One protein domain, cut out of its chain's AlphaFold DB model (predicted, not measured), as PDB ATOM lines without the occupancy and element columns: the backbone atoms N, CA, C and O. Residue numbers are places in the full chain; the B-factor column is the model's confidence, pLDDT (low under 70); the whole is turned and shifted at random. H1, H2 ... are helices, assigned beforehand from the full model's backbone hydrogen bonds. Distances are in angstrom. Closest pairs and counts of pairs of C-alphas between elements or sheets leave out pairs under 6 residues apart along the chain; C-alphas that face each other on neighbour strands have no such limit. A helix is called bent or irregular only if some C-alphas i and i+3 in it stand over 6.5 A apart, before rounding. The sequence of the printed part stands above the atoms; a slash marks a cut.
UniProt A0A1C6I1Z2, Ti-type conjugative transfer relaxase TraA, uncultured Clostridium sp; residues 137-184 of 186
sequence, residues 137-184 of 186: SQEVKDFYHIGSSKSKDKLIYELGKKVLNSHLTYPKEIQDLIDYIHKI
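AT A GLANCE: This is residues 137 to 184 of the 186 residues of the protein "Ti-type conjugative transfer relaxase TraA" of uncultured Clostridium sp (UniProt A0A1C6I1Z2). Three helices are strung out as a loose, flattish zigzag: H2 is in the middle, H1 folds back beside it as a helical hairpin at one end, and H3 turns back at the other end, near the last residue of H2 but not packed firmly on it. H1 and H3 have no contact with each other. The 48 printed residues hold three named helices, H1, H2 and H3 in chain order, and no named strand; the class is all helix. The whole is loose, with a radius of gyration of the C-alphas of 12.8 A, and spans 35 by 24 by 11 A, only just flat.

IN THESE COORDINATES: H2, residues 152 to 164, is 18.5 A long, from C-alpha 152 at (287.761, 326.590, 366.764). H1, residues 138 to 148, begins with C-alpha 138 at (275.135, 330.609, 359.003) and is irregular: C-alphas 144 and 147 are 7.3 A apart. H3, residues 172 to 184, is 18.8 A long and ends with C-alpha 184 at (278.645, 320.586, 384.788).

HOW THE PARTS SIT: H2 touches H1, and their closest C-alphas, those of Lys 152 and Ile 146, are 5.5 A apart. The two run opposite ways at a shallow tilt of 34 degrees, only just short of steep, and form a helical hairpin with a tight link of 3 residues. H2 and H3 are close but not clearly touching: their closest C-alphas, those of Leu 164 and Ile 178, are 6.7 A apart. These two run opposite ways at a steep tilt of 47 degrees. H1 and H3 are apart. Every O i to N i+4 pair is within hydrogen-bond range in H2 and H3, and 5 of 7 are in H1.

THE WHOLE: The two C-alphas farthest apart, those of Lys 150 and Lys 172, are 35.6 A apart. The printed part has no cut and no long link; the link from H2 to H3, 7 residues, is short. The mean pLDDT of the printed part is 77.5, and residues 166 to 170 and residue 174 are under 70.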
ATOM      1  N   SER A 137     272.464 328.945 355.419       91.06
ATOM      2  CA  SER A 137     272.565 328.808 356.871       91.06
ATOM      3  C   SER A 137     273.927 329.295 357.346       91.06
ATOM      4  O   SER A 137     274.970 328.921 356.798       91.06
ATOM      5  N   GLN A 138     273.910 330.128 358.386       87.94
ATOM      6  CA  GLN A 138     275.135 330.609 359.003       87.94
ATOM      7  C   GLN A 138     275.887 329.460 359.680       87.94
ATOM      8  O   GLN A 138     277.100 329.378 359.549       87.94
ATOM      9  N   GLU A 139     275.173 328.514 360.290       85.69
ATOM     10  CA  GLU A 139     275.749 327.318 360.909       85.69
ATOM     11  C   GLU A 139     276.549 326.479 359.910       85.69
ATOM     12  O   GLU A 139     277.636 326.007 360.232       85.69
ATOM     13  N   VAL A 140     276.042 326.314 358.684       87.44
ATOM     14  CA  VAL A 140     276.757 325.582 357.628       87.44
ATOM     15  C   VAL A 140     278.024 326.330 357.219       87.44
ATOM     16  O   VAL A 140     279.083 325.715 357.100       87.44
ATOM     17  N   LYS A 141     277.956 327.657 357.041       87.88
ATOM     18  CA  LYS A 141     279.148 328.470 356.741       87.88
ATOM     19  C   LYS A 141     280.186 328.335 357.847       87.88
ATOM     20  O   LYS A 141     281.349 328.054 357.572       87.88
ATOM     21  N   ASP A 142     279.748 328.490 359.089       86.69
ATOM     22  CA  ASP A 142     280.595 328.380 360.264       86.69
ATOM     23  C   ASP A 142     281.257 327.000 360.327       86.69
ATOM     24  O   ASP A 142     282.472 326.921 360.504       86.69
ATOM     25  N   PHE A 143     280.498 325.926 360.078       86.38
ATOM     26  CA  PHE A 143     281.009 324.558 360.005       86.38
ATOM     27  C   PHE A 143     282.155 324.412 358.993       86.38
ATOM     28  O   PHE A 143     283.226 323.911 359.344       86.38
ATOM     29  N   TYR A 144     281.983 324.910 357.764       86.00
ATOM     30  CA  TYR A 144     283.042 324.874 356.745       86.00
ATOM     31  C   TYR A 144     284.266 325.734 357.108       86.00
ATOM     32  O   TYR A 144     285.365 325.467 356.623       86.00
ATOM     33  N   HIS A 145     284.114 326.725 357.991       84.88
ATOM     34  CA  HIS A 145     285.199 327.592 358.456       84.88
ATOM     35  C   HIS A 145     285.852 327.152 359.778       84.88
ATOM     36  O   HIS A 145     286.843 327.771 360.182       84.88
ATOM     37  N   ILE A 146     285.383 326.073 360.423       81.88
ATOM     38  CA  ILE A 146     285.925 325.556 361.698       81.88
ATOM     39  C   ILE A 146     287.445 325.371 361.630       81.88
ATOM     40  O   ILE A 146     288.160 325.799 362.534       81.88
ATOM     41  N   GLY A 147     287.954 324.753 360.558       76.81
ATOM     42  CA  GLY A 147     289.385 324.457 360.406       76.81
ATOM     43  C   GLY A 147     290.272 325.700 360.273       76.81
ATOM     44  O   GLY A 147     291.434 325.664 360.665       76.81
ATOM     45  N   SER A 148     289.717 326.800 359.765       80.06
ATOM     46  CA  SER A 148     290.399 328.087 359.576       80.06
ATOM     47  C   SER A 148     290.143 329.095 360.705       80.06
ATOM     48  O   SER A 148     290.706 330.191 360.696       80.06
ATOM     49  N   SER A 149     289.270 328.765 361.659       77.19
ATOM     50  CA  SER A 149     288.844 329.694 362.703       77.19
ATOM     51  C   SER A 149     289.897 329.832 363.801       77.19
ATOM     52  O   SER A 149     290.356 328.845 364.373       77.19
ATOM     53  N   LYS A 150     290.205 331.081 364.180       73.44
ATOM     54  CA  LYS A 150     291.042 331.392 365.355       73.44
ATOM     55  C   LYS A 150     290.400 330.962 366.683       73.44
ATOM     56  O   LYS A 150     291.078 330.948 367.703       73.44
ATOM     57  N   SER A 151     289.109 330.622 366.688       81.44
ATOM     58  CA  SER A 151     288.344 330.222 367.878       81.44
ATOM     59  C   SER A 151     287.582 328.916 367.638       81.44
ATOM     60  O   SER A 151     286.380 328.825 367.889       81.44
ATOM     61  N   LYS A 152     288.294 327.910 367.121       83.00
ATOM     62  CA  LYS A 152     287.761 326.590 366.764       83.00
ATOM     63  C   LYS A 152     286.972 325.925 367.899       83.00
ATOM     64  O   LYS A 152     285.834 325.527 367.676       83.00
ATOM     65  N   ASP A 153     287.538 325.858 369.103       83.00
ATOM     66  CA  ASP A 153     286.922 325.141 370.232       83.00
ATOM     67  C   ASP A 153     285.607 325.784 370.677       83.00
ATOM     68  O   ASP A 153     284.614 325.094 370.901       83.00
ATOM     69  N   LYS A 154     285.565 327.122 370.702       82.50
ATOM     70  CA  LYS A 154     284.339 327.875 370.984       82.50
ATOM     71  C   LYS A 154     283.260 327.579 369.944       82.50
ATOM     72  O   LYS A 154     282.108 327.372 370.301       82.50
ATOM     73  N   LEU A 155     283.626 327.541 368.663       81.19
ATOM     74  CA  LEU A 155     282.665 327.288 367.594       81.19
ATOM     75  C   LEU A 155     282.119 325.852 367.627       81.19
ATOM     76  O   LEU A 155     280.921 325.649 367.448       81.19
ATOM     77  N   ILE A 156     282.981 324.869 367.902       82.56
ATOM     78  CA  ILE A 156     282.579 323.467 368.091       82.56
ATOM     79  C   ILE A 156     281.613 323.342 369.270       82.56
ATOM     80  O   ILE A 156     280.579 322.687 369.139       82.56
ATOM     81  N   TYR A 157     281.922 323.990 370.394       81.62
ATOM     82  CA  TYR A 157     281.068 323.982 371.578       81.62
ATOM     83  C   TYR A 157     279.677 324.575 371.289       81.62
ATOM     84  O   TYR A 157     278.669 323.930 371.570       81.62
ATOM     85  N   GLU A 158     279.600 325.748 370.651       81.19
ATOM     86  CA  GLU A 158     278.319 326.392 370.313       81.19
ATOM     87  C   GLU A 158     277.473 325.553 369.340       81.19
ATOM     88  O   GLU A 158     276.261 325.411 369.521       81.19
ATOM     89  N   LEU A 159     278.100 324.949 368.322       81.38
ATOM     90  CA  LEU A 159     277.412 324.046 367.394       81.38
ATOM     91  C   LEU A 159     276.912 322.781 368.103       81.38
ATOM     92  O   LEU A 159     275.760 322.393 367.917       81.38
ATOM     93  N   GLY A 160     277.744 322.168 368.951       79.00
ATOM     94  CA  GLY A 160     277.364 321.003 369.752       79.00
ATOM     95  C   GLY A 160     276.174 321.306 370.663       79.00
ATOM     96  O   GLY A 160     275.188 320.574 370.660       79.00
ATOM     97  N   LYS A 161     276.203 322.445 371.361       80.50
ATOM     98  CA  LYS A 161     275.104 322.900 372.218       80.50
ATOM     99  C   LYS A 161     273.803 323.109 371.443       80.50
ATOM    100  O   LYS A 161     272.743 322.731 371.938       80.50
ATOM    101  N   LYS A 162     273.856 323.675 370.232       78.50
ATOM    102  CA  LYS A 162     272.671 323.804 369.364       78.50
ATOM    103  C   LYS A 162     272.079 322.447 368.984       78.50
ATOM    104  O   LYS A 162     270.859 322.326 368.970       78.50
ATOM    105  N   VAL A 163     272.918 321.444 368.706       76.50
ATOM    106  CA  VAL A 163     272.446 320.078 368.434       76.50
ATOM    107  C   VAL A 163     271.708 319.547 369.652       76.50
ATOM    108  O   VAL A 163     270.533 319.239 369.526       76.50
ATOM    109  N   LEU A 164     272.337 319.532 370.830       71.94
ATOM    110  CA  LEU A 164     271.737 318.969 372.050       71.94
ATOM    111  C   LEU A 164     270.432 319.667 372.472       71.94
ATOM    112  O   LEU A 164     269.575 319.042 373.085       71.94
ATOM    113  N   ASN A 165     270.272 320.949 372.138       73.06
ATOM    114  CA  ASN A 165     269.068 321.729 372.442       73.06
ATOM    115  C   ASN A 165     268.030 321.740 371.310       73.06
ATOM    116  O   ASN A 165     267.032 322.459 371.397       73.06
ATOM    117  N   SER A 166     268.248 320.991 370.228       69.25
ATOM    118  CA  SER A 166     267.247 320.871 369.171       69.25
ATOM    119  C   SER A 166     266.022 320.102 369.685       69.25
ATOM    120  O   SER A 166     266.149 319.200 370.507       69.25
ATOM    121  N   HIS A 167     264.820 320.438 369.202       59.94
ATOM    122  CA  HIS A 167     263.554 319.782 369.583       59.94
ATOM    123  C   HIS A 167     263.425 318.326 369.081       59.94
ATOM    124  O   HIS A 167     262.319 317.825 368.876       59.94
ATOM    125  N   LEU A 168     264.546 317.648 368.840       63.50
ATOM    126  CA  LEU A 168     264.583 316.235 368.510       63.50
ATOM    127  C   LEU A 168     264.266 315.429 369.771       63.50
ATOM    128  O   LEU A 168     264.792 315.687 370.850       63.50
ATOM    129  N   THR A 169     263.394 314.435 369.639       64.69
ATOM    130  CA  THR A 169     263.173 313.470 370.714       64.69
ATOM    131  C   THR A 169     264.380 312.541 370.765       64.69
ATOM    132  O   THR A 169     264.559 311.698 369.885       64.69
ATOM    133  N   TYR A 170     265.230 312.724 371.768       68.12
ATOM    134  CA  TYR A 170     266.384 311.862 371.979       68.12
ATOM    135  C   TYR A 170     265.984 310.564 372.690       68.12
ATOM    136  O   TYR A 170     265.090 310.581 373.542       68.12
ATOM    137  N   PRO A 171     266.654 309.436 372.391       70.81
ATOM    138  CA  PRO A 171     266.665 308.282 373.282       70.81
ATOM    139  C   PRO A 171     267.042 308.707 374.706       70.81
ATOM    140  O   PRO A 171     267.840 309.633 374.894       70.81
ATOM    141  N   LYS A 172     266.477 308.032 375.710       71.44
ATOM    142  CA  LYS A 172     266.603 308.412 377.125       71.44
ATOM    143  C   LYS A 172     268.064 308.514 377.576       71.44
ATOM    144  O   LYS A 172     268.413 309.425 378.309       71.44
ATOM    145  N   GLU A 173     268.923 307.643 377.067       71.12
ATOM    146  CA  GLU A 173     270.352 307.590 377.371       71.12
ATOM    147  C   GLU A 173     271.090 308.853 376.897       71.12
ATOM    148  O   GLU A 173     271.998 309.345 377.568       71.12
ATOM    149  N   ILE A 174     270.683 309.404 375.747       69.69
ATOM    150  CA  ILE A 174     271.218 310.668 375.228       69.69
ATOM    151  C   ILE A 174     270.656 311.839 376.037       69.69
ATOM    152  O   ILE A 174     271.401 312.767 376.344       69.69
ATOM    153  N   GLN A 175     269.383 311.780 376.435       76.19
ATOM    154  CA  GLN A 175     268.783 312.798 377.298       76.19
ATOM    155  C   GLN A 175     269.478 312.865 378.669       76.19
ATOM    156  O   GLN A 175     269.830 313.952 379.121       76.19
ATOM    157  N   ASP A 176     269.768 311.714 379.281       76.38
ATOM    158  CA  ASP A 176     270.474 311.614 380.562       76.38
ATOM    159  C   ASP A 176     271.905 312.188 380.467       76.38
ATOM    160  O   ASP A 176     272.375 312.878 381.377       76.38
ATOM    161  N   LEU A 177     272.595 311.959 379.341       72.06
ATOM    162  CA  LEU A 177     273.915 312.537 379.069       72.06
ATOM    163  C   LEU A 177     273.853 314.062 378.869       72.06
ATOM    164  O   LEU A 177     274.704 314.780 379.395       72.06
ATOM    165  N   ILE A 178     272.855 314.562 378.135       73.12
ATOM    166  CA  ILE A 178     272.621 316.004 377.947       73.12
ATOM    167  C   ILE A 178     272.385 316.681 379.299       73.12
ATOM    168  O   ILE A 178     273.014 317.697 379.607       73.12
ATOM    169  N   ASP A 179     271.532 316.090 380.135       77.06
ATOM    170  CA  ASP A 179     271.212 316.603 381.465       77.06
ATOM    171  C   ASP A 179     272.439 316.597 382.393       77.06
ATOM    172  O   ASP A 179     272.612 317.509 383.207       77.06
ATOM    173  N   TYR A 180     273.321 315.601 382.263       76.06
ATOM    174  CA  TYR A 180     274.602 315.556 382.971       76.06
ATOM    175  C   TYR A 180     275.553 316.677 382.525       76.06
ATOM    176  O   TYR A 180     276.110 317.376 383.373       76.06
ATOM    177  N   ILE A 181     275.700 316.903 381.216       71.56
ATOM    178  CA  ILE A 181     276.553 317.973 380.672       71.56
ATOM    179  C   ILE A 181     276.051 319.349 381.136       71.56
ATOM    180  O   ILE A 181     276.839 320.159 381.623       71.56
ATOM    181  N   HIS A 182     274.740 319.597 381.086       72.81
ATOM    182  CA  HIS A 182     274.147 320.853 381.559       72.81
ATOM    183  C   HIS A 182     274.320 321.100 383.068       72.81
ATOM    184  O   HIS A 182     274.273 322.253 383.500       72.81
ATOM    185  N   LYS A 183     274.516 320.051 383.879       73.88
ATOM    186  CA  LYS A 183     274.838 320.187 385.310       73.88
ATOM    187  C   LYS A 183     276.290 320.589 385.565       73.88
ATOM    188  O   LYS A 183     276.539 321.205 386.591       73.88
ATOM    189  N   ILE A 184     277.217 320.235 384.674       70.38
ATOM    190  CA  ILE A 184     278.645 320.586 384.788       70.38
ATOM    191  C   ILE A 184     278.902 322.037 384.354       70.38
ATOM    192  O   ILE A 184     279.816 322.673 384.864       70.38
TER     193      ILE A 184